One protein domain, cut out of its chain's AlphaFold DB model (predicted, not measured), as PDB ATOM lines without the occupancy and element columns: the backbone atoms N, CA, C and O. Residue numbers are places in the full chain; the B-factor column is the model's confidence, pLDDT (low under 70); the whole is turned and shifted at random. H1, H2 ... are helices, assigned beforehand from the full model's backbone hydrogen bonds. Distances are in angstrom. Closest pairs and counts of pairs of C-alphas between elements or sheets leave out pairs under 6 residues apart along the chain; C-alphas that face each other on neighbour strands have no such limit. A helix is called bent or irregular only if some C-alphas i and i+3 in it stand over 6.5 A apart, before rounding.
ATOM      1  N   THR A   3       6.382 -47.525   6.164       89.12
ATOM      2  CA  THR A   3       7.057 -46.414   5.465       89.12
ATOM      3  C   THR A   3       6.917 -45.086   6.219       89.12
ATOM      4  O   THR A   3       6.129 -44.969   7.162       89.12
ATOM      5  N   PHE A   4       7.664 -44.052   5.808       91.31
ATOM      6  CA  PHE A   4       7.481 -42.701   6.356       91.31
ATOM      7  C   PHE A   4       6.052 -42.196   6.134       91.31
ATOM      8  O   PHE A   4       5.416 -41.758   7.090       91.31
ATOM      9  N   SER A   5       5.516 -42.327   4.919       91.44
ATOM     10  CA  SER A   5       4.165 -41.870   4.576       91.44
ATOM     11  C   SER A   5       3.088 -42.561   5.417       91.44
ATOM     12  O   SER A   5       2.154 -41.910   5.880       91.44
ATOM     13  N   GLU A   6       3.245 -43.857   5.703       93.94
ATOM     14  CA  GLU A   6       2.332 -44.586   6.592       93.94
ATOM     15  C   GLU A   6       2.389 -44.058   8.032       93.94
ATOM     16  O   GLU A   6       1.345 -43.846   8.652       93.94
ATOM     17  N   TYR A   7       3.584 -43.783   8.570       96.19
ATOM     18  CA  TYR A   7       3.698 -43.178   9.899       96.19
ATOM     19  C   TYR A   7       3.121 -41.765   9.949       96.19
ATOM     20  O   TYR A   7       2.434 -41.439  10.917       96.19
ATOM     21  N   PHE A   8       3.345 -40.939   8.927       96.44
ATOM     22  CA  PHE A   8       2.770 -39.594   8.858       96.44
ATOM     23  C   PHE A   8       1.246 -39.625   8.737       96.44
ATOM     24  O   PHE A   8       0.573 -38.864   9.430       96.44
ATOM     25  N   ASN A   9       0.684 -40.582   7.994       96.44
ATOM     26  CA  ASN A   9      -0.758 -40.807   7.986       96.44
ATOM     27  C   ASN A   9      -1.289 -41.167   9.389       96.44
ATOM     28  O   ASN A   9      -2.294 -40.607   9.830       96.44
ATOM     29  N   ILE A  10      -0.594 -42.032  10.142       97.56
ATOM     30  CA  ILE A  10      -0.971 -42.361  11.532       97.56
ATOM     31  C   ILE A  10      -0.850 -41.135  12.448       97.56
ATOM     32  O   ILE A  10      -1.702 -40.933  13.313       97.56
ATOM     33  N   ILE A  11       0.175 -40.295  12.272       97.62
ATOM     34  CA  ILE A  11       0.322 -39.046  13.035       97.62
ATOM     35  C   ILE A  11      -0.879 -38.126  12.787       97.62
ATOM     36  O   ILE A  11      -1.440 -37.589  13.750       97.62
ATOM     37  N   LEU A  12      -1.286 -37.979  11.524       97.19
ATOM     38  CA  LEU A  12      -2.337 -37.060  11.086       97.19
ATOM     39  C   LEU A  12      -3.757 -37.549  11.400       97.19
ATOM     40  O   LEU A  12      -4.619 -36.723  11.682       97.19
ATOM     41  N   THR A  13      -4.001 -38.861  11.416       97.00
ATOM     42  CA  THR A  13      -5.363 -39.426  11.541       97.00
ATOM     43  C   THR A  13      -5.601 -40.220  12.823       97.00
ATOM     44  O   THR A  13      -6.737 -40.316  13.287       97.00
ATOM     45  N   GLY A  14      -4.547 -40.768  13.432       96.25
ATOM     46  CA  GLY A  14      -4.649 -41.624  14.611       96.25
ATOM     47  C   GLY A  14      -5.040 -40.871  15.883       96.25
ATOM     48  O   GLY A  14      -5.005 -39.638  15.947       96.25
ATOM     49  N   ASP A  15      -5.378 -41.629  16.926       97.56
ATOM     50  CA  ASP A  15      -5.556 -41.073  18.266       97.56
ATOM     51  C   ASP A  15      -4.230 -40.545  18.850       97.56
ATOM     52  O   ASP A  15      -3.141 -40.711  18.286       97.56
ATOM     53  N   LYS A  16      -4.310 -39.902  20.019       97.19
ATOM     54  CA  LYS A  16      -3.155 -39.286  20.684       97.19
ATOM     55  C   LYS A  16      -2.006 -40.264  20.943       97.19
ATOM     56  O   LYS A  16      -0.841 -39.880  20.817       97.19
ATOM     57  N   GLU A  17      -2.307 -41.506  21.312       97.44
ATOM     58  CA  GLU A  17      -1.286 -42.500  21.638       97.44
ATOM     59  C   GLU A  17      -0.665 -43.099  20.376       97.44
ATOM     60  O   GLU A  17       0.559 -43.235  20.299       97.44
ATOM     61  N   ALA A  18      -1.490 -43.410  19.377       97.44
ATOM     62  CA  ALA A  18      -1.060 -43.896  18.074       97.44
ATOM     63  C   ALA A  18      -0.166 -42.869  17.369       97.44
ATOM     64  O   ALA A  18       0.941 -43.210  16.953       97.44
ATOM     65  N   SER A  19      -0.583 -41.600  17.335       97.75
ATOM     66  CA  SER A  19       0.189 -40.493  16.760       97.75
ATOM     67  C   SER A  19       1.531 -40.304  17.474       97.75
ATOM     68  O   SER A  19       2.581 -40.239  16.833       97.75
ATOM     69  N   ARG A  20       1.538 -40.331  18.815       96.38
ATOM     70  CA  ARG A  20       2.773 -40.225  19.611       96.38
ATOM     71  C   ARG A  20       3.727 -41.390  19.348       96.38
ATOM     72  O   ARG A  20       4.939 -41.192  19.241       96.38
ATOM     73  N   LYS A  21       3.201 -42.618  19.273       96.81
ATOM     74  CA  LYS A  21       3.995 -43.810  18.945       96.81
ATOM     75  C   LYS A  21       4.561 -43.707  17.532       96.81
ATOM     76  O   LYS A  21       5.755 -43.936  17.374       96.81
ATOM     77  N   ALA A  22       3.751 -43.314  16.552       96.88
ATOM     78  CA  ALA A  22       4.181 -43.139  15.168       96.88
ATOM     79  C   ALA A  22       5.305 -42.098  15.043       96.88
ATOM     80  O   ALA A  22       6.349 -42.416  14.482       96.88
ATOM     81  N   ALA A  23       5.179 -40.928  15.681       95.31
ATOM     82  CA  ALA A  23       6.236 -39.911  15.696       95.31
ATOM     83  C   ALA A  23       7.574 -40.438  16.252       95.31
ATOM     84  O   ALA A  23       8.645 -40.144  15.719       95.31
ATOM     85  N   ARG A  24       7.538 -41.288  17.288       93.25
ATOM     86  CA  ARG A  24       8.747 -41.953  17.813       93.25
ATOM     87  C   ARG A  24       9.316 -42.996  16.852       93.25
ATOM     88  O   ARG A  24      10.532 -43.183  16.820       93.25
ATOM     89  N   GLN A  25       8.465 -43.696  16.106       94.56
ATOM     90  CA  GLN A  25       8.914 -44.677  15.118       94.56
ATOM     91  C   GLN A  25       9.544 -44.012  13.892       94.56
ATOM     92  O   GLN A  25      10.521 -44.555  13.390       94.56
ATOM     93  N   VAL A  26       9.083 -42.819  13.486       93.56
ATOM     94  CA  VAL A  26       9.747 -42.015  12.438       93.56
ATOM     95  C   VAL A  26      11.221 -41.823  12.780       93.56
ATOM     96  O   VAL A  26      12.076 -42.155  11.969       93.56
ATOM     97  N   SER A  27      11.537 -41.417  14.015       87.19
ATOM     98  CA  SER A  27      12.931 -41.271  14.454       87.19
ATOM     99  C   SER A  27      13.738 -42.566  14.307       87.19
ATOM    100  O   SER A  27      14.854 -42.529  13.798       87.19
ATOM    101  N   LYS A  28      13.177 -43.721  14.688       89.00
ATOM    102  CA  LYS A  28      13.860 -45.017  14.529       89.00
ATOM    103  C   LYS A  28      14.058 -45.391  13.061       89.00
ATOM    104  O   LYS A  28      15.118 -45.901  12.711       89.00
ATOM    105  N   LEU A  29      13.058 -45.132  12.217       89.12
ATOM    106  CA  LEU A  29      13.119 -45.413  10.786       89.12
ATOM    107  C   LEU A  29      14.191 -44.554  10.103       89.12
ATOM    108  O   LEU A  29      14.974 -45.086   9.313       89.12
ATOM    109  N   THR A  30      14.299 -43.272  10.468       86.56
ATOM    110  CA  THR A  30      15.328 -42.350   9.959       86.56
ATOM    111  C   THR A  30      16.736 -42.919  10.117       86.56
ATOM    112  O   THR A  30      17.489 -42.948   9.142       86.56
ATOM    113  N   TYR A  31      17.065 -43.440  11.305       81.50
ATOM    114  CA  TYR A  31      18.390 -43.990  11.625       81.50
ATOM    115  C   TYR A  31      18.570 -45.476  11.276       81.50
ATOM    116  O   TYR A  31      19.637 -46.035  11.515       81.50
ATOM    117  N   SER A  32      17.548 -46.132  10.724       80.94
ATOM    118  CA  SER A  32      17.656 -47.520  10.269       80.94
ATOM    119  C   SER A  32      18.282 -47.622   8.873       80.94
ATOM    120  O   SER A  32      18.229 -46.672   8.085       80.94
ATOM    121  N   SER A  33      18.793 -48.812   8.536       61.66
ATOM    122  CA  SER A  33      19.255 -49.177   7.186       61.66
ATOM    123  C   SER A  33      18.118 -49.368   6.169       61.66
ATOM    124  O   SER A  33      18.368 -49.759   5.030       61.66
ATOM    125  N   TRP A  34      16.857 -49.119   6.554       55.00
ATOM    126  CA  TRP A  34      15.739 -49.166   5.619       55.00
ATOM    127  C   TRP A  34      15.923 -48.110   4.530       55.00
ATOM    128  O   TRP A  34      16.126 -46.936   4.845       55.00
ATOM    129  N   GLY A  35      15.825 -48.547   3.271       57.28
ATOM    130  CA  GLY A  35      15.791 -47.672   2.105       57.28
ATOM    131  C   GLY A  35      17.069 -46.863   1.891       57.28
ATOM    132  O   GLY A  35      16.966 -45.706   1.526       57.28
ATOM    133  N   ASP A  36      18.267 -47.419   2.091       60.06
ATOM    134  CA  ASP A  36      19.556 -46.696   1.952       60.06
ATOM    135  C   ASP A  36      19.886 -46.210   0.507       60.06
ATOM    136  O   ASP A  36      21.030 -45.938   0.148       60.06
ATOM    137  N   GLY A  37      18.863 -46.110  -0.351       68.12
ATOM    138  CA  GLY A  37      18.891 -45.644  -1.732       68.12
ATOM    139  C   GLY A  37      18.093 -44.352  -1.958       68.12
ATOM    140  O   GLY A  37      17.729 -43.631  -1.035       68.12
ATOM    141  N   ARG A  38      17.844 -44.034  -3.236       72.06
ATOM    142  CA  ARG A  38      17.176 -42.796  -3.687       72.06
ATOM    143  C   ARG A  38      15.783 -42.599  -3.069       72.06
ATOM    144  O   ARG A  38      15.505 -41.531  -2.548       72.06
ATOM    145  N   GLU A  39      14.995 -43.664  -3.028       79.38
ATOM    146  CA  GLU A  39      13.582 -43.655  -2.626       79.38
ATOM    147  C   GLU A  39      13.331 -43.123  -1.206       79.38
ATOM    148  O   GLU A  39      12.328 -42.459  -0.963       79.38
ATOM    149  N   LYS A  40      14.246 -43.367  -0.257       83.25
ATOM    150  CA  LYS A  40      14.119 -42.840   1.112       83.25
ATOM    151  C   LYS A  40      14.232 -41.326   1.158       83.25
ATOM    152  O   LYS A  40      13.490 -40.693   1.901       83.25
ATOM    153  N   PHE A  41      15.192 -40.764   0.426       85.12
ATOM    154  CA  PHE A  41      15.413 -39.320   0.420       85.12
ATOM    155  C   PHE A  41      14.271 -38.611  -0.297       85.12
ATOM    156  O   PHE A  41      13.768 -37.633   0.241       85.12
ATOM    157  N   ASP A  42      13.803 -39.167  -1.415       85.19
ATOM    158  CA  ASP A  42      12.670 -38.625  -2.169       85.19
ATOM    159  C   ASP A  42      11.388 -38.627  -1.310       85.19
ATOM    160  O   ASP A  42      10.700 -37.614  -1.220       85.19
ATOM    161  N   ALA A  43      11.117 -39.713  -0.574       87.75
ATOM    162  CA  ALA A  43       9.973 -39.777   0.341       87.75
ATOM    163  C   ALA A  43      10.082 -38.782   1.513       87.75
ATOM    164  O   ALA A  43       9.078 -38.226   1.955       87.75
ATOM    165  N   ILE A  44      11.288 -38.562   2.053       89.88
ATOM    166  CA  ILE A  44      11.500 -37.556   3.105       89.88
ATOM    167  C   ILE A  44      11.305 -36.147   2.540       89.88
ATOM    168  O   ILE A  44      10.667 -35.335   3.207       89.88
ATOM    169  N   ALA A  45      11.834 -35.867   1.346       88.75
ATOM    170  CA  ALA A  45      11.694 -34.575   0.685       88.75
ATOM    171  C   ALA A  45      10.222 -34.226   0.463       88.75
ATOM    172  O   ALA A  45       9.765 -33.203   0.966       88.75
ATOM    173  N   GLU A  46       9.449 -35.147  -0.119       90.06
ATOM    174  CA  GLU A  46       8.012 -34.961  -0.342       90.06
ATOM    175  C   GLU A  46       7.256 -34.640   0.959       90.06
ATOM    176  O   GLU A  46       6.386 -33.766   0.987       90.06
ATOM    177  N   ILE A  47       7.587 -35.316   2.065       93.25
ATOM    178  CA  ILE A  47       6.936 -35.058   3.356       93.25
ATOM    179  C   ILE A  47       7.343 -33.697   3.929       93.25
ATOM    180  O   ILE A  47       6.494 -32.996   4.481       93.25
ATOM    181  N   VAL A  48       8.625 -33.330   3.841       92.44
ATOM    182  CA  VAL A  48       9.139 -32.068   4.394       92.44
ATOM    183  C   VAL A  48       8.602 -30.870   3.610       92.44
ATOM    184  O   VAL A  48       8.068 -29.957   4.234       92.44
ATOM    185  N   GLU A  49       8.634 -30.901   2.277       90.06
ATOM    186  CA  GLU A  49       8.121 -29.826   1.408       90.06
ATOM    187  C   GLU A  49       6.621 -29.567   1.617       90.06
ATOM    188  O   GLU A  49       6.154 -28.427   1.608       90.06
ATOM    189  N   ASN A  50       5.841 -30.623   1.873       92.56
ATOM    190  CA  ASN A  50       4.410 -30.499   2.155       92.56
ATOM    191  C   ASN A  50       4.095 -30.211   3.634       92.56
ATOM    192  O   ASN A  50       2.938 -29.933   3.970       92.56
ATOM    193  N   ALA A  51       5.094 -30.239   4.522       95.31
ATOM    194  CA  ALA A  51       4.887 -30.112   5.959       95.31
ATOM    195  C   ALA A  51       4.176 -28.815   6.381       95.31
ATOM    196  O   ALA A  51       3.274 -28.923   7.214       95.31
ATOM    197  N   PRO A  52       4.478 -27.624   5.818       95.00
ATOM    198  CA  PRO A  52       3.757 -26.399   6.168       95.00
ATOM    199  C   PRO A  52       2.248 -26.507   5.903       95.00
ATOM    200  O   PRO A  52       1.436 -26.248   6.790       95.00
ATOM    201  N   LYS A  53       1.868 -26.995   4.713       95.12
ATOM    202  CA  LYS A  53       0.462 -27.146   4.300       95.12
ATOM    203  C   LYS A  53      -0.282 -28.180   5.137       95.12
ATOM    204  O   LYS A  53      -1.462 -28.004   5.426       95.12
ATOM    205  N   GLU A  54       0.371 -29.282   5.499       96.62
ATOM    206  CA  GLU A  54      -0.236 -30.283   6.381       96.62
ATOM    207  C   GLU A  54      -0.357 -29.768   7.815       96.62
ATOM    208  O   GLU A  54      -1.386 -29.981   8.455       96.62
ATOM    209  N   TYR A  55       0.645 -29.036   8.306       97.06
ATOM    210  CA  TYR A  55       0.646 -28.466   9.651       97.06
ATOM    211  C   TYR A  55      -0.526 -27.502   9.879       97.06
ATOM    212  O   TYR A  55      -1.179 -27.583  10.921       97.06
ATOM    213  N   GLU A  56      -0.846 -26.651   8.899       95.56
ATOM    214  CA  GLU A  56      -1.985 -25.716   8.951       95.56
ATOM    215  C   GLU A  56      -3.339 -26.411   9.163       95.56
ATOM    216  O   GLU A  56      -4.257 -25.841   9.759       95.56
ATOM    217  N   LYS A  57      -3.476 -27.659   8.706       96.75
ATOM    218  CA  LYS A  57      -4.717 -28.436   8.839       96.75
ATOM    219  C   LYS A  57      -4.888 -29.020  10.243       96.75
ATOM    220  O   LYS A  57      -5.998 -29.421  10.604       96.75
ATOM    221  N   ILE A  58      -3.814 -29.097  11.032       96.69
ATOM    222  CA  ILE A  58      -3.829 -29.728  12.350       96.69
ATOM    223  C   ILE A  58      -4.393 -28.758  13.386       96.69
ATOM    224  O   ILE A  58      -3.813 -27.709  13.662       96.69
ATOM    225  N   LYS A  59      -5.496 -29.157  14.026       94.75
ATOM    226  CA  LYS A  59      -6.164 -28.353  15.061       94.75
ATOM    227  C   LYS A  59      -5.720 -28.709  16.474       94.75
ATOM    228  O   LYS A  59      -5.839 -27.888  17.377       94.75
ATOM    229  N   GLU A  60      -5.268 -29.941  16.696       96.12
ATOM    230  CA  GLU A  60      -4.918 -30.403  18.032       96.12
ATOM    231  C   GLU A  60      -3.456 -30.103  18.382       96.12
ATOM    232  O   GLU A  60      -2.540 -30.643  17.759       96.12
ATOM    233  N   ASP A  61      -3.235 -29.356  19.469       94.31
ATOM    234  CA  ASP A  61      -1.908 -29.038  20.025       94.31
ATOM    235  C   ASP A  61      -0.959 -30.247  20.097       94.31
ATOM    236  O   ASP A  61       0.218 -30.173  19.749       94.31
ATOM    237  N   TRP A  62      -1.461 -31.379  20.603       95.88
ATOM    238  CA  TRP A  62      -0.649 -32.580  20.796       95.88
ATOM    239  C   TRP A  62      -0.258 -33.224  19.463       95.88
ATOM    240  O   TRP A  62       0.779 -33.883  19.381       95.88
ATOM    241  N   ARG A  63      -1.082 -33.047  18.423       97.31
ATOM    242  CA  ARG A  63      -0.840 -33.589  17.087       97.31
ATOM    243  C   ARG A  63       0.152 -32.707  16.339       97.31
ATOM    244  O   ARG A  63       1.072 -33.251  15.740       97.31
ATOM    245  N   GLN A  64       0.029 -31.383  16.466       97.31
ATOM    246  CA  GLN A  64       1.028 -30.424  15.979       97.31
ATOM    247  C   GLN A  64       2.411 -30.738  16.553       97.31
ATOM    248  O   GLN A  64       3.390 -30.815  15.815       97.31
ATOM    249  N   GLU A  65       2.484 -30.994  17.863       96.88
ATOM    250  CA  GLU A  65       3.739 -31.356  18.519       96.88
ATOM    251  C   GLU A  65       4.311 -32.664  17.961       96.88
ATOM    252  O   GLU A  65       5.462 -32.689  17.534       96.88
ATOM    253  N   ASN A  66       3.516 -33.736  17.900       97.50
ATOM    254  CA  ASN A  66       3.969 -35.015  17.343       97.50
ATOM    255  C   ASN A  66       4.442 -34.880  15.886       97.50
ATOM    256  O   ASN A  66       5.475 -35.449  15.527       97.50
ATOM    257  N   PHE A  67       3.706 -34.122  15.069       98.12
ATOM    258  CA  PHE A  67       4.020 -33.873  13.665       98.12
ATOM    259  C   PHE A  67       5.352 -33.140  13.508       98.12
ATOM    260  O   PHE A  67       6.262 -33.653  12.858       98.12
ATOM    261  N   VAL A  68       5.522 -31.995  14.176       97.81
ATOM    262  CA  VAL A  68       6.765 -31.210  14.102       97.81
ATOM    263  C   VAL A  68       7.951 -32.000  14.649       97.81
ATOM    264  O   VAL A  68       9.033 -31.974  14.064       97.81
ATOM    265  N   MET A  69       7.768 -32.749  15.741       96.25
ATOM    266  CA  MET A  69       8.837 -33.587  16.285       96.25
ATOM    267  C   MET A  69       9.268 -34.672  15.290       96.25
ATOM    268  O   MET A  69      10.473 -34.889  15.136       96.25
ATOM    269  N   ALA A  70       8.321 -35.304  14.588       96.75
ATOM    270  CA  ALA A  70       8.601 -36.292  13.546       96.75
ATOM    271  C   ALA A  70       9.307 -35.681  12.324       96.75
ATOM    272  O   ALA A  70      10.274 -36.259  11.836       96.75
ATOM    273  N   ILE A  71       8.893 -34.491  11.873       96.12
ATOM    274  CA  ILE A  71       9.595 -33.757  10.806       96.12
ATOM    275  C   ILE A  71      11.032 -33.444  11.242       96.12
ATOM    276  O   ILE A  71      11.988 -33.770  10.539       96.12
ATOM    277  N   SER A  72      11.216 -32.901  12.450       95.12
ATOM    278  CA  SER A  72      12.512 -32.388  12.919       95.12
ATOM    279  C   SER A  72      13.650 -33.412  12.946       95.12
ATOM    280  O   SER A  72      14.821 -33.039  12.877       95.12
ATOM    281  N   VAL A  73      13.335 -34.704  13.091       93.06
ATOM    282  CA  VAL A  73      14.345 -35.773  13.160       93.06
ATOM    283  C   VAL A  73      14.826 -36.227  11.790       93.06
ATOM    284  O   VAL A  73      15.904 -36.801  11.712       93.06
ATOM    285  N   MET A  74      14.060 -35.977  10.730       91.94
ATOM    286  CA  MET A  74      14.427 -36.326   9.355       91.94
ATOM    287  C   MET A  74      14.674 -35.104   8.471       91.94
ATOM    288  O   MET A  74      15.208 -35.259   7.381       91.94
ATOM    289  N   TYR A  75      14.357 -33.904   8.965       91.38
ATOM    290  CA  TYR A  75      14.471 -32.643   8.242       91.38
ATOM    291  C   TYR A  75      15.821 -32.494   7.534       91.38
ATOM    292  O   TYR A  75      15.850 -32.294   6.339       91.38
ATOM    293  N   PHE A  76      16.958 -32.735   8.191       86.88
ATOM    294  CA  PHE A  76      18.289 -32.597   7.567       86.88
ATOM    295  C   PHE A  76      18.564 -33.511   6.344       86.88
ATOM    296  O   PHE A  76      19.616 -33.395   5.721       86.88
ATOM    297  N   LEU A  77      17.670 -34.452   6.020       86.00
ATOM    298  CA  LEU A  77      17.819 -35.393   4.907       86.00
ATOM    299  C   LEU A  77      17.069 -34.990   3.630       86.00
ATOM    300  O   LEU A  77      17.353 -35.602   2.601       86.00
ATOM    301  N   HIS A  78      16.160 -34.006   3.669       81.56
ATOM    302  CA  HIS A  78      15.352 -33.627   2.498       81.56
ATOM    303  C   HIS A  78      16.201 -33.087   1.335       81.56
ATOM    304  O   HIS A  78      16.053 -33.524   0.202       81.56
ATOM    305  N   ASN A  79      17.206 -32.259   1.631       68.56
ATOM    306  CA  ASN A  79      18.006 -31.557   0.619       68.56
ATOM    307  C   ASN A  79      19.298 -32.284   0.203       68.56
ATOM    308  O   ASN A  79      20.277 -31.654  -0.195       68.56
ATOM    309  N   LYS A  80      19.365 -33.620   0.294       62.62
ATOM    310  CA  LYS A  80      20.608 -34.358  -0.023       62.62
ATOM    311  C   LYS A  80      20.969 -34.403  -1.516       62.62
ATOM    312  O   LYS A  80      22.065 -34.865  -1.837       62.62
ATOM    313  N   ARG A  81      20.068 -34.021  -2.431       56.72
ATOM    314  CA  ARG A  81      20.261 -34.210  -3.886       56.72
ATOM    315  C   ARG A  81      19.834 -33.041  -4.776       56.72
ATOM    316  O   ARG A  81      20.342 -32.965  -5.895       56.72
ATOM    317  N   GLU A  82      18.967 -32.152  -4.301       56.97
ATOM    318  CA  GLU A  82      18.409 -31.031  -5.074       56.97
ATOM    319  C   GLU A  82      18.740 -29.673  -4.429       56.97
ATOM    320  O   GLU A  82      19.432 -29.624  -3.408       56.97
ATOM    321  N   GLN A  83      18.339 -28.564  -5.068       57.78
ATOM    322  CA  GLN A  83      18.538 -27.230  -4.490       57.78
ATOM    323  C   GLN A  83      17.764 -27.118  -3.168       57.78
ATOM    324  O   GLN A  83      16.654 -27.632  -3.084       57.78
ATOM    325  N   PRO A  84      18.332 -26.463  -2.145       59.06
ATOM    326  CA  PRO A  84      17.681 -26.382  -0.851       59.06
ATOM    327  C   PRO A  84      16.392 -25.548  -0.906       59.06
ATOM    328  O   PRO A  84      16.439 -24.360  -1.232       59.06
ATOM    329  N   ASP A  85      15.258 -26.164  -0.558       66.25
ATOM    330  CA  ASP A  85      14.012 -25.457  -0.242       66.25
ATOM    331  C   ASP A  85      14.050 -25.037   1.229       66.25
ATOM    332  O   ASP A  85      13.778 -25.813   2.150       66.25
ATOM    333  N   PHE A  86      14.481 -23.802   1.469       76.81
ATOM    334  CA  PHE A  86      14.534 -23.263   2.815       76.81
ATOM    335  C   PHE A  86      13.111 -22.929   3.272       76.81
ATOM    336  O   PHE A  86      12.591 -21.850   2.985       76.81
ATOM    337  N   LEU A  87      12.501 -23.817   4.062       83.25
ATOM    338  CA  LEU A  87      11.171 -23.627   4.665       83.25
ATOM    339  C   LEU A  87      11.143 -22.533   5.761       83.25
ATOM    340  O   LEU A  87      10.368 -22.614   6.718       83.25
ATOM    341  N   PHE A  88      11.986 -21.501   5.650       87.38
ATOM    342  CA  PHE A  88      12.160 -20.431   6.633       87.38
ATOM    343  C   PHE A  88      10.855 -19.764   7.073       87.38
ATOM    344  O   PHE A  88      10.705 -19.616   8.285       87.38
ATOM    345  N   PRO A  89       9.890 -19.427   6.190       90.69
ATOM    346  CA  PRO A  89       8.627 -18.836   6.632       90.69
ATOM    347  C   PRO A  89       7.906 -19.700   7.675       90.69
ATOM    348  O   PRO A  89       7.593 -19.230   8.766       90.69
ATOM    349  N   TRP A  90       7.756 -20.999   7.397       94.88
ATOM    350  CA  TRP A  90       7.129 -21.929   8.334       94.88
ATOM    351  C   TRP A  90       7.952 -22.087   9.617       94.88
ATOM    352  O   TRP A  90       7.405 -22.108  10.719       94.88
ATOM    353  N   LEU A  91       9.282 -22.145   9.511       96.62
ATOM    354  CA  LEU A  91      10.155 -22.237  10.685       96.62
ATOM    355  C   LEU A  91      10.070 -20.985  11.576       96.62
ATOM    356  O   LEU A  91      10.119 -21.123  12.802       96.62
ATOM    357  N   PHE A  92       9.889 -19.791  11.005       96.12
ATOM    358  CA  PHE A  92       9.650 -18.555  11.758       96.12
ATOM    359  C   PHE A  92       8.319 -18.585  12.515       96.12
ATOM    360  O   PHE A  92       8.268 -18.146  13.669       96.12
ATOM    361  N   ASP A  93       7.272 -19.173  11.937       95.56
ATOM    362  CA  ASP A  93       6.003 -19.391  12.642       95.56
ATOM    363  C   ASP A  93       6.180 -20.370  13.812       95.56
ATOM    364  O   ASP A  93       5.746 -20.113  14.941       95.56
ATOM    365  N   LEU A  94       6.904 -21.474  13.592       97.81
ATOM    366  CA  LEU A  94       7.177 -22.456  14.644       97.81
ATOM    367  C   LEU A  94       8.046 -21.889  15.780       97.81
ATOM    368  O   LEU A  94       7.849 -22.272  16.938       97.81
ATOM    369  N   LEU A  95       8.976 -20.965  15.499       97.88
ATOM    370  CA  LEU A  95       9.767 -20.264  16.526       97.88
ATOM    371  C   LEU A  95       8.898 -19.423  17.470       97.88
ATOM    372  O   LEU A  95       9.269 -19.223  18.629       97.88
ATOM    373  N   GLN A  96       7.741 -18.961  17.002       96.44
ATOM    374  CA  GLN A  96       6.807 -18.145  17.779       96.44
ATOM    375  C   GLN A  96       5.758 -18.979  18.525       96.44
ATOM    376  O   GLN A  96       5.024 -18.457  19.365       96.44
ATOM    377  N   HIS A  97       5.723 -20.291  18.289       96.69
ATOM    378  CA  HIS A  97       4.713 -21.181  18.844       96.69
ATOM    379  C   HIS A  97       4.695 -21.194  20.382       96.69
ATOM    380  O   HIS A  97       5.738 -21.121  21.034       96.69
ATOM    381  N   ILE A  98       3.521 -21.381  20.998       94.50
ATOM    382  CA  ILE A  98       3.367 -21.378  22.467       94.50
ATOM    383  C   ILE A  98       4.081 -22.559  23.153       94.50
ATOM    384  O   ILE A  98       4.646 -22.414  24.243       94.50
ATOM    385  N   LYS A  99       4.125 -23.726  22.499       95.81
ATOM    386  CA  LYS A  99       4.783 -24.944  23.012       95.81
ATOM    387  C   LYS A  99       6.296 -24.898  22.799       95.81
ATOM    388  O   LYS A  99       6.769 -24.785  21.673       95.81
ATOM    389  N   GLY A 100       7.058 -25.092  23.876       96.06
ATOM    390  CA  GLY A 100       8.525 -25.082  23.834       96.06
ATOM    391  C   GLY A 100       9.150 -26.184  22.973       96.06
ATOM    392  O   GLY A 100      10.159 -25.925  22.328       96.06
ATOM    393  N   ASN A 101       8.542 -27.373  22.908       95.94
ATOM    394  CA  ASN A 101       9.065 -28.493  22.114       95.94
ATOM    395  C   ASN A 101       9.046 -28.188  20.609       95.94
ATOM    396  O   ASN A 101      10.026 -28.455  19.919       95.94
ATOM    397  N   ILE A 102       7.976 -27.546  20.128       97.88
ATOM    398  CA  ILE A 102       7.854 -27.092  18.735       97.88
ATOM    399  C   ILE A 102       8.906 -26.024  18.426       97.88
ATOM    400  O   ILE A 102       9.645 -26.163  17.454       97.88
ATOM    401  N   ARG A 103       9.064 -25.019  19.302       97.94
ATOM    402  CA  ARG A 103      10.120 -24.009  19.128       97.94
ATOM    403  C   ARG A 103      11.513 -24.638  19.097       97.94
ATOM    404  O   ARG A 103      12.338 -24.276  18.270       97.94
ATOM    405  N   TYR A 104      11.788 -25.587  19.991       97.00
ATOM    406  CA  TYR A 104      13.078 -26.275  20.045       97.00
ATOM    407  C   TYR A 104      13.350 -27.099  18.778       97.00
ATOM    408  O   TYR A 104      14.472 -27.104  18.271       97.00
ATOM    409  N   ALA A 105      12.325 -27.758  18.233       97.38
ATOM    410  CA  ALA A 105      12.408 -28.431  16.944       97.38
ATOM    411  C   ALA A 105      12.711 -27.445  15.802       97.38
ATOM    412  O   ALA A 105      13.605 -27.722  15.006       97.38
ATOM    413  N   ALA A 106      12.054 -26.281  15.768       97.88
ATOM    414  CA  ALA A 106      12.324 -25.231  14.783       97.88
ATOM    415  C   ALA A 106      13.764 -24.706  14.864       97.88
ATOM    416  O   ALA A 106      14.450 -24.643  13.849       97.88
ATOM    417  N   VAL A 107      14.265 -24.436  16.079       97.19
ATOM    418  CA  VAL A 107      15.671 -24.059  16.303       97.19
ATOM    419  C   VAL A 107      16.613 -25.116  15.723       97.19
ATOM    420  O   VAL A 107      17.558 -24.773  15.023       97.19
ATOM    421  N   ARG A 108      16.364 -26.408  15.975       95.12
ATOM    422  CA  ARG A 108      17.191 -27.495  15.422       95.12
ATOM    423  C   ARG A 108      17.147 -27.549  13.894       95.12
ATOM    424  O   ARG A 108      18.193 -27.743  13.285       95.12
ATOM    425  N   MET A 109      15.969 -27.395  13.292       95.12
ATOM    426  CA  MET A 109      15.809 -27.411  11.834       95.12
ATOM    427  C   MET A 109      16.539 -26.233  11.178       95.12
ATOM    428  O   MET A 109      17.327 -26.462  10.270       95.12
ATOM    429  N   LEU A 110      16.405 -25.018  11.721       94.81
ATOM    430  CA  LEU A 110      17.153 -23.842  11.254       94.81
ATOM    431  C   LEU A 110      18.668 -24.038  11.360       94.81
ATOM    432  O   LEU A 110      19.394 -23.749  10.414       94.81
ATOM    433  N   LYS A 111      19.162 -24.596  12.473       92.75
ATOM    434  CA  LYS A 111      20.596 -24.900  12.629       92.75
ATOM    435  C   LYS A 111      21.116 -25.880  11.574       92.75
ATOM    436  O   LYS A 111      22.260 -25.748  11.150       92.75
ATOM    437  N   ASN A 112      20.292 -26.836  11.139       89.19
ATOM    438  CA  ASN A 112      20.678 -27.768  10.078       89.19
ATOM    439  C   ASN A 112      20.857 -27.062   8.724       89.19
ATOM    440  O   ASN A 112      21.725 -27.478   7.963       89.19
ATOM    441  N   GLU A 113      20.100 -25.992   8.449       87.62
ATOM    442  CA  GLU A 113      20.249 -25.192   7.221       87.62
ATOM    443  C   GLU A 113      21.488 -24.296   7.248       87.62
ATOM    444  O   GLU A 113      22.153 -24.103   6.229       87.62
ATOM    445  N   LEU A 114      21.840 -23.770   8.425       89.50
ATOM    446  CA  LEU A 114      22.989 -22.877   8.575       89.50
ATOM    447  C   LEU A 114      24.313 -23.554   8.213       89.50
ATOM    448  O   LEU A 114      25.193 -22.910   7.651       89.50
ATOM    449  N   GLY A 115      24.484 -24.839   8.528       85.94
ATOM    450  CA  GLY A 115      25.737 -25.554   8.273       85.94
ATOM    451  C   GLY A 115      26.164 -25.486   6.800       85.94
ATOM    452  O   GLY A 115      27.232 -24.936   6.512       85.94
ATOM    453  N   PRO A 116      25.349 -26.004   5.868       81.56
ATOM    454  CA  PRO A 116      25.635 -25.916   4.442       81.56
ATOM    455  C   PRO A 116      25.643 -24.485   3.895       81.56
ATOM    456  O   PRO A 116      26.498 -24.167   3.074       81.56
ATOM    457  N   LEU A 117      24.757 -23.606   4.382       86.06
ATOM    458  CA  LEU A 117      24.724 -22.203   3.958       86.06
ATOM    459  C   LEU A 117      25.976 -21.419   4.347       86.06
ATOM    460  O   LEU A 117      26.242 -20.406   3.734       86.06
ATOM    461  N   THR A 118      26.743 -21.851   5.345       89.62
ATOM    462  CA  THR A 118      27.914 -21.106   5.851       89.62
ATOM    463  C   THR A 118      29.237 -21.806   5.563       89.62
ATOM    464  O   THR A 118      30.291 -21.327   5.977       89.62
ATOM    465  N   VAL A 119      29.230 -22.957   4.880       86.00
ATOM    466  CA  VAL A 119      30.444 -23.779   4.732       86.00
ATOM    467  C   VAL A 119      31.570 -23.044   4.001       86.00
ATOM    468  O   VAL A 119      32.714 -23.172   4.416       86.00
ATOM    469  N   TYR A 120      31.254 -22.216   3.001       84.12
ATOM    470  CA  TYR A 120      32.245 -21.405   2.276       84.12
ATOM    471  C   TYR A 120      32.845 -20.280   3.131       84.12
ATOM    472  O   TYR A 120      33.942 -19.814   2.847       84.12
ATOM    473  N   ILE A 121      32.135 -19.843   4.177       87.75
ATOM    474  CA  ILE A 121      32.641 -18.867   5.151       87.75
ATOM    475  C   ILE A 121      33.609 -19.574   6.104       87.75
ATOM    476  O   ILE A 121      34.706 -19.093   6.372       87.75
ATOM    477  N   ARG A 122      33.210 -20.755   6.594       87.00
ATOM    478  CA  ARG A 122      33.965 -21.536   7.587       87.00
ATOM    479  C   ARG A 122      35.173 -22.264   6.994       87.00
ATOM    480  O   ARG A 122      36.102 -22.591   7.729       87.00
ATOM    481  N   VAL A 123      35.150 -22.549   5.692       84.69
ATOM    482  CA  VAL A 123      36.201 -23.260   4.955       84.69
ATOM    483  C   VAL A 123      36.433 -22.542   3.612       84.69
ATOM    484  O   VAL A 123      35.801 -22.897   2.620       84.69
ATOM    485  N   PRO A 124      37.318 -21.527   3.559       70.19
ATOM    486  CA  PRO A 124      37.498 -20.672   2.377       70.19
ATOM    487  C   PRO A 124      37.913 -21.404   1.090       70.19
ATOM    488  O   PRO A 124      37.538 -20.982   0.001       70.19
ATOM    489  N   ASP A 125      38.634 -22.524   1.211       72.88
ATOM    490  CA  ASP A 125      39.070 -23.352   0.074       72.88
ATOM    491  C   ASP A 125      38.017 -24.395  -0.360       72.88
ATOM    492  O   ASP A 125      38.285 -25.259  -1.198       72.88
ATOM    493  N   TYR A 126      36.820 -24.372   0.235       67.56
ATOM    494  CA  TYR A 126      35.755 -25.323  -0.070       67.56
ATOM    495  C   TYR A 126      34.911 -24.849  -1.256       67.56
ATOM    496  O   TYR A 126      34.113 -23.918  -1.146       67.56
ATOM    497  N   GLU A 127      35.027 -25.537  -2.391       60.06
ATOM    498  CA  GLU A 127      34.105 -25.348  -3.511       60.06
ATOM    499  C   GLU A 127      32.707 -25.872  -3.145       60.06
ATOM    500  O   GLU A 127      32.516 -27.058  -2.865       60.06
ATOM    501  N   LEU A 128      31.703 -24.990  -3.160       58.72
ATOM    502  CA  LEU A 128      30.302 -25.343  -2.908       58.72
ATOM    503  C   LEU A 128      29.770 -26.298  -3.992       58.72
ATOM    504  O   LEU A 128      29.291 -25.867  -5.040       58.72
ATOM    505  N   GLN A 129      29.795 -27.606  -3.736       53.78
ATOM    506  CA  GLN A 129      29.204 -28.612  -4.627       53.78
ATOM    507  C   GLN A 129      27.761 -28.942  -4.214       53.78
ATOM    508  O   GLN A 129      27.488 -29.958  -3.578       53.78
ATOM    509  N   TYR A 130      26.817 -28.074  -4.583       49.84
ATOM    510  CA  TYR A 130      25.376 -28.304  -4.402       49.84
ATOM    511  C   TYR A 130      24.730 -28.821  -5.701       49.84
ATOM    512  O   TYR A 130      24.318 -28.046  -6.562       49.84
ATOM    513  N   GLY A 131      24.631 -30.140  -5.879       48.91
ATOM    514  CA  GLY A 131      24.017 -30.731  -7.080       48.91
ATOM    515  C   GLY A 131      24.694 -30.307  -8.399       48.91
ATOM    516  O   GLY A 131      25.823 -29.826  -8.415       48.91
ATOM    517  N   LYS A 132      24.016 -30.489  -9.542       42.75
ATOM    518  CA  LYS A 132      24.585 -30.211 -10.883       42.75
ATOM    519  C   LYS A 132      24.803 -28.716 -11.207       42.75
ATOM    520  O   LYS A 132      25.374 -28.439 -12.257       42.75
ATOM    521  N   GLN A 133      24.341 -27.774 -10.370       51.12
ATOM    522  CA  GLN A 133      24.449 -26.323 -10.628       51.12
ATOM    523  C   GLN A 133      24.959 -25.454  -9.457       51.12
ATOM    524  O   GLN A 133      25.369 -24.334  -9.733       51.12
ATOM    525  N   GLY A 134      25.023 -25.946  -8.212       60.78
ATOM    526  CA  GLY A 134      25.635 -25.260  -7.060       60.78
ATOM    527  C   GLY A 134      24.882 -24.021  -6.547       60.78
ATOM    528  O   GLY A 134      24.421 -23.194  -7.324       60.78
ATOM    529  N   LEU A 135      24.781 -23.842  -5.224       71.50
ATOM    530  CA  LEU A 135      24.468 -22.536  -4.633       71.50
ATOM    531  C   LEU A 135      25.769 -21.717  -4.645       71.50
ATOM    532  O   LEU A 135      26.759 -22.153  -4.062       71.50
ATOM    533  N   SER A 136      25.808 -20.566  -5.318       76.88
ATOM    534  CA  SER A 136      27.012 -19.718  -5.298       76.88
ATOM    535  C   SER A 136      27.186 -19.025  -3.938       76.88
ATOM    536  O   SER A 136      26.177 -18.733  -3.287       76.88
ATOM    537  N   PRO A 137      28.419 -18.658  -3.527       81.38
ATOM    538  CA  PRO A 137      28.641 -17.877  -2.307       81.38
ATOM    539  C   PRO A 137      27.773 -16.617  -2.257       81.38
ATOM    540  O   PRO A 137      27.143 -16.334  -1.253       81.38
ATOM    541  N   LYS A 138      27.619 -15.915  -3.387       76.75
ATOM    542  CA  LYS A 138      26.773 -14.717  -3.480       76.75
ATOM    543  C   LYS A 138      25.286 -14.996  -3.215       76.75
ATOM    544  O   LYS A 138      24.605 -14.161  -2.630       76.75
ATOM    545  N   GLN A 139      24.763 -16.131  -3.677       78.25
ATOM    546  CA  GLN A 139      23.379 -16.524  -3.385       78.25
ATOM    547  C   GLN A 139      23.224 -16.917  -1.915       78.25
ATOM    548  O   GLN A 139      22.233 -16.546  -1.293       78.25
ATOM    549  N   ALA A 140      24.213 -17.609  -1.350       83.88
ATOM    550  CA  ALA A 140      24.233 -17.953   0.066       83.88
ATOM    551  C   ALA A 140      24.298 -16.703   0.964       83.88
ATOM    552  O   ALA A 140      23.502 -16.600   1.894       83.88
ATOM    553  N   ASP A 141      25.148 -15.723   0.621       84.12
ATOM    554  CA  ASP A 141      25.236 -14.409   1.276       84.12
ATOM    555  C   ASP A 141      23.840 -13.758   1.364       84.12
ATOM    556  O   ASP A 141      23.432 -13.291   2.426       84.12
ATOM    557  N   ALA A 142      23.092 -13.748   0.253       79.88
ATOM    558  CA  ALA A 142      21.764 -13.134   0.185       79.88
ATOM    559  C   ALA A 142      20.735 -13.857   1.069       79.88
ATOM    560  O   ALA A 142      19.962 -13.214   1.776       79.88
ATOM    561  N   ILE A 143      20.747 -15.192   1.068       86.00
ATOM    562  CA  ILE A 143      19.839 -16.009   1.886       86.00
ATOM    563  C   ILE A 143      20.137 -15.825   3.378       86.00
ATOM    564  O   ILE A 143      19.218 -15.672   4.182       86.00
ATOM    565  N   LEU A 144      21.417 -15.815   3.754       90.12
ATOM    566  CA  LEU A 144      21.836 -15.592   5.135       90.12
ATOM    567  C   LEU A 144      21.495 -14.172   5.613       90.12
ATOM    568  O   LEU A 144      21.086 -14.012   6.762       90.12
ATOM    569  N   TYR A 145      21.604 -13.163   4.743       86.56
ATOM    570  CA  TYR A 145      21.179 -11.796   5.054       86.56
ATOM    571  C   TYR A 145      19.667 -11.709   5.302       86.56
ATOM    572  O   TYR A 145      19.247 -11.169   6.323       86.56
ATOM    573  N   GLU A 146      18.845 -12.291   4.424       84.00
ATOM    574  CA  GLU A 146      17.387 -12.339   4.611       84.00
ATOM    575  C   GLU A 146      17.010 -13.061   5.910       84.00
ATOM    576  O   GLU A 146      16.154 -12.601   6.673       84.00
ATOM    577  N   LEU A 147      17.685 -14.172   6.211       91.44
ATOM    578  CA  LEU A 147      17.516 -14.890   7.471       91.44
ATOM    579  C   LEU A 147      17.863 -13.996   8.672       91.44
ATOM    580  O   LEU A 147      17.064 -13.887   9.606       91.44
ATOM    581  N   TYR A 148      19.025 -13.339   8.643       91.38
ATOM    582  CA  TYR A 148      19.467 -12.404   9.679       91.38
ATOM    583  C   TYR A 148      18.452 -11.275   9.894       91.38
ATOM    584  O   TYR A 148      18.062 -11.004  11.032       91.38
ATOM    585  N   PHE A 149      17.991 -10.648   8.812       85.00
ATOM    586  CA  PHE A 149      17.046  -9.538   8.846       85.00
ATOM    587  C   PHE A 149      15.715  -9.946   9.492       85.00
ATOM    588  O   PHE A 149      15.256  -9.306  10.443       85.00
ATOM    589  N   ASN A 150      15.125 -11.059   9.044       87.94
ATOM    590  CA  ASN A 150      13.854 -11.549   9.581       87.94
ATOM    591  C   ASN A 150      13.966 -11.974  11.055       87.94
ATOM    592  O   ASN A 150      13.072 -11.679  11.852       87.94
ATOM    593  N   LEU A 151      15.077 -12.603  11.458       93.81
ATOM    594  CA  LEU A 151      15.321 -12.946  12.864       93.81
ATOM    595  C   LEU A 151      15.464 -11.693  13.745       93.81
ATOM    596  O   LEU A 151      14.909 -11.667  14.844       93.81
ATOM    597  N   ASN A 152      16.154 -10.646  13.281       87.94
ATOM    598  CA  ASN A 152      16.280  -9.389  14.030       87.94
ATOM    599  C   ASN A 152      14.942  -8.660  14.174       87.94
ATOM    600  O   ASN A 152      14.631  -8.174  15.263       87.94
ATOM    601  N   LYS A 153      14.114  -8.659  13.124       85.00
ATOM    602  CA  LYS A 153      12.744  -8.137  13.199       85.00
ATOM    603  C   LYS A 153      11.933  -8.855  14.285       85.00
ATOM    604  O   LYS A 153      11.369  -8.200  15.158       85.00
ATOM    605  N   LEU A 154      11.969 -10.192  14.305       89.38
ATOM    606  CA  LEU A 154      11.308 -10.989  15.348       89.38
ATOM    607  C   LEU A 154      11.843 -10.685  16.754       89.38
ATOM    608  O   LEU A 154      11.068 -10.642  17.706       89.38
ATOM    609  N   ILE A 155      13.154 -10.474  16.920       89.56
ATOM    610  CA  ILE A 155      13.730 -10.065  18.211       89.56
ATOM    611  C   ILE A 155      13.167  -8.724  18.676       89.56
ATOM    612  O   ILE A 155      12.826  -8.614  19.856       89.56
ATOM    613  N   GLY A 156      13.048  -7.746  17.773       83.31
ATOM    614  CA  GLY A 156      12.439  -6.448  18.062       83.31
ATOM    615  C   GLY A 156      11.005  -6.592  18.570       83.31
ATOM    616  O   GLY A 156      10.684  -6.095  19.650       83.31
ATOM    617  N   ASP A 157      10.184  -7.366  17.858       85.00
ATOM    618  CA  ASP A 157       8.772  -7.597  18.198       85.00
ATOM    619  C   ASP A 157       8.594  -8.371  19.519       85.00
ATOM    620  O   ASP A 157       7.648  -8.148  20.280       85.00
ATOM    621  N   LEU A 158       9.509  -9.299  19.818       90.75
ATOM    622  CA  LEU A 158       9.445 -10.170  20.995       90.75
ATOM    623  C   LEU A 158      10.144  -9.587  22.234       90.75
ATOM    624  O   LEU A 158      10.074 -10.196  23.312       90.75
ATOM    625  N   TRP A 159      10.846  -8.458  22.099       91.25
ATOM    626  CA  TRP A 159      11.637  -7.861  23.172       91.25
ATOM    627  C   TRP A 159      10.772  -7.440  24.363       91.25
ATOM    628  O   TRP A 159       9.654  -6.940  24.236       91.25
ATOM    629  N   LYS A 160      11.322  -7.616  25.569       87.69
ATOM    630  CA  LYS A 160      10.730  -7.127  26.817       87.69
ATOM    631  C   LYS A 160      11.813  -6.475  27.672       87.69
ATOM    632  O   LYS A 160      12.884  -7.066  27.824       87.69
ATOM    633  N   PRO A 161      11.546  -5.328  28.328       87.56
ATOM    634  CA  PRO A 161      12.555  -4.630  29.133       87.56
ATOM    635  C   PRO A 161      13.209  -5.499  30.218       87.56
ATOM    636  O   PRO A 161      14.388  -5.341  30.527       87.56
ATOM    637  N   ASN A 162      12.466  -6.459  30.778       89.44
ATOM    638  CA  ASN A 162      12.977  -7.371  31.801       89.44
ATOM    639  C   ASN A 162      14.014  -8.379  31.272       89.44
ATOM    640  O   ASN A 162      14.698  -8.996  32.090       89.44
ATOM    641  N   TYR A 163      14.168  -8.547  29.954       89.94
ATOM    642  CA  TYR A 163      15.209  -9.399  29.380       89.94
ATOM    643  C   TYR A 163      16.613  -8.803  29.521       89.94
ATOM    644  O   TYR A 163      17.577  -9.559  29.599       89.94
ATOM    645  N   LYS A 164      16.729  -7.479  29.707       89.69
ATOM    646  CA  LYS A 164      18.003  -6.766  29.923       89.69
ATOM    647  C   LYS A 164      18.829  -7.299  31.104       89.69
ATOM    648  O   LYS A 164      20.039  -7.110  31.141       89.69
ATOM    649  N   ARG A 165      18.193  -7.965  32.077       92.38
ATOM    650  CA  ARG A 165      18.877  -8.534  33.253       92.38
ATOM    651  C   ARG A 165      19.643  -9.830  32.967       92.38
ATOM    652  O   ARG A 165      20.420 -10.260  33.812       92.38
ATOM    653  N   TYR A 166      19.380 -10.490  31.839       92.25
ATOM    654  CA  TYR A 166      20.014 -11.762  31.500       92.25
ATOM    655  C   TYR A 166      21.242 -11.512  30.633       92.25
ATOM    656  O   TYR A 166      21.130 -10.980  29.535       92.25
ATOM    657  N   LYS A 167      22.411 -11.924  31.128       91.62
ATOM    658  CA  LYS A 167      23.683 -11.773  30.411       91.62
ATOM    659  C   LYS A 167      23.869 -12.806  29.293       91.62
ATOM    660  O   LYS A 167      24.497 -12.501  28.290       91.62
ATOM    661  N   TYR A 168      23.348 -14.018  29.475       92.94
ATOM    662  CA  TYR A 168      23.554 -15.140  28.558       92.94
ATOM    663  C   TYR A 168      22.224 -15.647  27.993       92.94
ATOM    664  O   TYR A 168      21.230 -15.720  28.722       92.94
ATOM    665  N   ILE A 169      22.218 -16.069  26.722       92.50
ATOM    666  CA  ILE A 169      21.028 -16.622  26.046       92.50
ATOM    667  C   ILE A 169      20.473 -17.824  26.819       92.50
ATOM    668  O   ILE A 169      19.264 -17.949  27.012       92.50
ATOM    669  N   GLU A 170      21.348 -18.686  27.338       92.62
ATOM    670  CA  GLU A 170      20.965 -19.847  28.150       92.62
ATOM    671  C   GLU A 170      20.172 -19.473  29.412       92.62
ATOM    672  O   GLU A 170      19.281 -20.223  29.815       92.62
ATOM    673  N   SER A 171      20.423 -18.286  29.976       95.88
ATOM    674  CA  SER A 171      19.766 -17.784  31.187       95.88
ATOM    675  C   SER A 171      18.386 -17.179  30.917       95.88
ATOM    676  O   SER A 171      17.617 -16.983  31.859       95.88
ATOM    677  N   LEU A 172      18.042 -16.887  29.656       95.56
ATOM    678  CA  LEU A 172      16.729 -16.348  29.302       95.56
ATOM    679  C   LEU A 172      15.609 -17.337  29.676       95.56
ATOM    680  O   LEU A 172      15.796 -18.560  29.583       95.56
ATOM    681  N   PRO A 173      14.415 -16.842  30.048       95.69
ATOM    682  CA  PRO A 173      13.255 -17.702  30.230       95.69
ATOM    683  C   PRO A 173      12.882 -18.377  28.905       95.69
ATOM    684  O   PRO A 173      13.057 -17.807  27.828       95.69
ATOM    685  N   SER A 174      12.353 -19.601  28.977       95.19
ATOM    686  CA  SER A 174      11.863 -20.289  27.779       95.19
ATOM    687  C   SER A 174      10.728 -19.489  27.141       95.19
ATOM    688  O   SER A 174       9.739 -19.166  27.794       95.19
ATOM    689  N   GLY A 175      10.867 -19.187  25.856       96.94
ATOM    690  CA  GLY A 175       9.901 -18.404  25.099       96.94
ATOM    691  C   GLY A 175      10.397 -18.138  23.679       96.94
ATOM    692  O   GLY A 175      11.557 -18.448  23.392       96.94
ATOM    693  N   PRO A 176       9.548 -17.560  22.813       97.69
ATOM    694  CA  PRO A 176       9.918 -17.195  21.446       97.69
ATOM    695  C   PRO A 176      11.204 -16.369  21.368       97.69
ATOM    696  O   PRO A 176      12.115 -16.733  20.635       97.69
ATOM    697  N   TYR A 177      11.337 -15.345  22.220       96.75
ATOM    698  CA  TYR A 177      12.525 -14.487  22.265       96.75
ATOM    699  C   TYR A 177      13.826 -15.289  22.435       96.75
ATOM    700  O   TYR A 177      14.771 -15.129  21.668       96.75
ATOM    701  N   LYS A 178      13.857 -16.221  23.401       97.56
ATOM    702  CA  LYS A 178      15.012 -17.107  23.616       97.56
ATOM    703  C   LYS A 178      15.268 -18.001  22.406       97.56
ATOM    704  O   LYS A 178      16.418 -18.204  22.042       97.56
ATOM    705  N   SER A 179      14.219 -18.552  21.800       98.19
ATOM    706  CA  SER A 179      14.346 -19.438  20.641       98.19
ATOM    707  C   SER A 179      14.949 -18.720  19.433       98.19
ATOM    708  O   SER A 179      15.862 -19.264  18.823       98.19
ATOM    709  N   VAL A 180      14.521 -17.489  19.143       97.81
ATOM    710  CA  VAL A 180      15.104 -16.662  18.071       97.81
ATOM    711  C   VAL A 180      16.565 -16.307  18.390       97.81
ATOM    712  O   VAL A 180      17.435 -16.512  17.548       97.81
ATOM    713  N   GLN A 181      16.865 -15.898  19.632       96.69
ATOM    714  CA  GLN A 181      18.241 -15.647  20.097       96.69
ATOM    715  C   GLN A 181      19.155 -16.872  19.914       96.69
ATOM    716  O   GLN A 181      20.302 -16.734  19.506       96.69
ATOM    717  N   MET A 182      18.659 -18.090  20.162       97.38
ATOM    718  CA  MET A 182      19.433 -19.322  19.950       97.38
ATOM    719  C   MET A 182      19.790 -19.581  18.481       97.38
ATOM    720  O   MET A 182      20.786 -20.260  18.228       97.38
ATOM    721  N   VAL A 183      18.971 -19.117  17.532       97.44
ATOM    722  CA  VAL A 183      19.265 -19.223  16.095       97.44
ATOM    723  C   VAL A 183      20.273 -18.152  15.700       97.44
ATOM    724  O   VAL A 183      21.282 -18.496  15.092       97.44
ATOM    725  N   LEU A 184      20.050 -16.898  16.113       94.56
ATOM    726  CA  LEU A 184      20.985 -15.791  15.877       94.56
ATOM    727  C   LEU A 184      22.379 -16.093  16.429       94.56
ATOM    728  O   LEU A 184      23.350 -15.954  15.701       94.56
ATOM    729  N   GLY A 185      22.482 -16.620  17.651       94.50
ATOM    730  CA  GLY A 185      23.778 -16.992  18.222       94.50
ATOM    731  C   GLY A 185      24.507 -18.081  17.426       94.50
ATOM    732  O   GLY A 185      25.727 -18.052  17.332       94.50
ATOM    733  N   THR A 186      23.788 -19.027  16.806       95.06
ATOM    734  CA  THR A 186      24.427 -20.013  15.910       95.06
ATOM    735  C   THR A 186      24.788 -19.416  14.554       95.06
ATOM    736  O   THR A 186      25.806 -19.793  13.986       95.06
ATOM    737  N   LEU A 187      23.987 -18.482  14.041       94.00
ATOM    738  CA  LEU A 187      24.336 -17.733  12.837       94.00
ATOM    739  C   LEU A 187      25.626 -16.929  13.060       94.00
ATOM    740  O   LEU A 187      26.547 -17.043  12.260       94.00
ATOM    741  N   GLU A 188      25.729 -16.210  14.179       92.25
ATOM    742  CA  GLU A 188      26.933 -15.479  14.596       92.25
ATOM    743  C   GLU A 188      28.148 -16.404  14.736       92.25
ATOM    744  O   GLU A 188      29.216 -16.101  14.209       92.25
ATOM    745  N   GLU A 189      27.979 -17.560  15.386       93.38
ATOM    746  CA  GLU A 189      29.032 -18.572  15.537       93.38
ATOM    747  C   GLU A 189      29.541 -19.091  14.182       93.38
ATOM    748  O   GLU A 189      30.738 -19.317  14.017       93.38
ATOM    749  N   TYR A 190      28.647 -19.297  13.209       93.31
ATOM    750  CA  TYR A 190      29.010 -19.878  11.914       93.31
ATOM    751  C   TYR A 190      29.532 -18.849  10.910       93.31
ATOM    752  O   TYR A 190      30.400 -19.186  10.105       93.31
ATOM    753  N   CYS A 191      29.001 -17.628  10.930       90.62
ATOM    754  CA  CYS A 191      29.397 -16.558  10.019       90.62
ATOM    755  C   CYS A 191      30.643 -15.804  10.511       90.62
ATOM    756  O   CYS A 191      31.442 -15.359   9.692       90.62
ATOM    757  N   GLY A 192      30.838 -15.685  11.827       89.00
ATOM    758  CA  GLY A 192      31.924 -14.905  12.418       89.00
ATOM    759  C   GLY A 192      31.647 -13.396  12.451       89.00
ATOM    760  O   GLY A 192      30.797 -12.875  11.729       89.00
ATOM    761  N   GLU A 193      32.381 -12.685  13.310       80.75
ATOM    762  CA  GLU A 193      32.138 -11.273  13.641       80.75
ATOM    763  C   GLU A 193      32.183 -10.346  12.416       80.75
ATOM    764  O   GLU A 193      31.243  -9.583  12.199       80.75
ATOM    765  N   ASP A 194      33.202 -10.471  11.561       77.25
ATOM    766  CA  ASP A 194      33.351  -9.646  10.349       77.25
ATOM    767  C   ASP A 194      32.149  -9.771   9.406       77.25
ATOM    768  O   ASP A 194      31.694  -8.803   8.793       77.25
ATOM    769  N   TYR A 195      31.601 -10.980   9.308       81.94
ATOM    770  CA  TYR A 195      30.486 -11.280   8.429       81.94
ATOM    771  C   TYR A 195      29.158 -10.775   9.015       81.94
ATOM    772  O   TYR A 195      28.306 -10.259   8.293       81.94
ATOM    773  N   MET A 196      29.011 -10.828  10.340       82.25
ATOM    774  CA  MET A 196      27.883 -10.210  11.041       82.25
ATOM    775  C   MET A 196      27.927  -8.681  10.949       82.25
ATOM    776  O   MET A 196      26.893  -8.055  10.715       82.25
ATOM    777  N   ILE A 197      29.114  -8.070  11.050       75.50
ATOM    778  CA  ILE A 197      29.319  -6.637  10.785       75.50
ATOM    779  C   ILE A 197      28.937  -6.309   9.347       75.50
ATOM    780  O   ILE A 197      28.263  -5.307   9.103       75.50
ATOM    781  N   ARG A 198      29.299  -7.169   8.389       75.69
ATOM    782  CA  ARG A 198      28.856  -7.026   7.004       75.69
ATOM    783  C   ARG A 198      27.334  -7.075   6.892       75.69
ATOM    784  O   ARG A 198      26.796  -6.239   6.194       75.69
ATOM    785  N   PHE A 199      26.616  -7.952   7.593       76.06
ATOM    786  CA  PHE A 199      25.144  -7.929   7.578       76.06
ATOM    787  C   PHE A 199      24.543  -6.677   8.205       76.06
ATOM    788  O   PHE A 199      23.631  -6.094   7.623       76.06
ATOM    789  N   MET A 200      25.086  -6.224   9.337       67.31
ATOM    790  CA  MET A 200      24.695  -4.952   9.952       67.31
ATOM    791  C   MET A 200      24.953  -3.760   9.014       67.31
ATOM    792  O   MET A 200      24.186  -2.804   9.014       67.31
TER     793      MET A 200
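Overview. This is residues 3 to 200 of the 381 residues of an uncharacterized protein of bacterium (Candidatus Gribaldobacteria) CG10_big_fil_rev_8_21_14_0_10_41_12 (UniProt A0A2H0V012). The domain is a flat slab of helices in two layers, made of four antiparallel helix pairs set in a row: H1 with H2, H3 with H4, H5 with H6, and H8 with H10. H2, H4, H6 and H10 lie side by side and run the same way in one layer; H1, H3, H5 and H8 make the other, looser layer, where H5 is only close to H3 and H8. H11 lies across the H8 and H10 end of the row, and the small helices H7 and H9 lie toward opposite edges of the slab. The printed part has 198 residues with eleven named helices, H1 to H11 in chain order, and no named strand; the class is all helix. It is compact, with a radius of gyration of the C-alphas of 17.8 A, and spans 48 by 47 by 24 A.

Arrangement. The longest helix, H8, residues 137 to 158, touches H10, residues 176 to 191, with its residues 148 to 158 alone, at a shallow tilt of 27 degrees, opposite ways; the closest C-alphas, of Leu 158 and Tyr 177, are 5.5 A apart. H11, residues 193 to 200, is close to H8 but not clearly touching, only just about perpendicular at 71 degrees, with the C-alphas of Tyr 145 and Phe 199 closest at 6.1 A. H10 touches H6, residues 100 to 117, at a shallow tilt of 17 degrees, the same way, closest at the C-alphas of Val 107 and Val 183, 6.0 A. H5, residues 88 to 96, forms a helical hairpin with H6, at a tilt of 33 degrees, only just short of steep; the C-alphas of Leu 95 and Arg 103 are closest at 4.6 A. H6 touches H4, residues 61 to 77, the same way at 17 degrees, a shallow tilt, through the C-alphas of Ser 72 and Ala 105, closest at 5.6 A. H3, residues 38 to 57, makes a helical hairpin with H4, closest at the C-alphas of Phe 41 and Leu 77, 6.4 A. H4 touches H2, residues 16 to 30, the same way at a shallow tilt of 6 degrees, with the C-alphas of Ala 23 and Ala 70 closest at 4.8 A. H1, residues 4 to 13, makes a helical hairpin with H2; the C-alphas of Ile 11 and Ser 19 are closest at 4.0 A. H1, H2, H3, H4, H6, H8 and H10 form a bundle, helices packed side by side. H7, residues 119 to 122, touches H10 at the C-alphas of Ile 121 and Cys 191, closest at 6.3 A, while H9, residues 161 to 165, touches no helix. Every O i to N i+4 pair is within hydrogen-bond range in H1, H5, H8 and H11; the counts are 10 of 11 in H2, 13 of 16 in H3, 9 of 13 in H4, 12 of 14 in H6, 11 of 12 in H10 and 0 of 1 in H9, where 1 of 2 O i to N i+3 pairs is within range, and H7 is too short for such a pair.

Along the chain. H8 measures 31.2 A from C-alpha 137 at (28.641, -17.877, -2.307) to C-alpha 158 at (9.445, -10.170, 20.995). H3 is 29.0 A long, H6 25.8 A, H4 25.7 A, H10 22.6 A and H2 21.6 A. H3 and H4 are irregular: C-alphas 49 and 52 are 7.3 A apart, and C-alphas 73 and 76 are 7.5 A apart. H1 begins with C-alpha 4 at (7.481, -42.701, 6.356), and H11 ends with C-alpha 200 at (24.695, -4.952, 9.952).

Size, cuts and confidence. The two C-alphas farthest apart, of Gly 37 and Pro 161, are 51.7 A apart. The printed part has no cut. The link from H7 to H8, residues 123 to 136, is long. The mean pLDDT of the printed part is 87.3, and it is under 70 at residues 33 to 37, 79 to 85, 126 to 134 and 200.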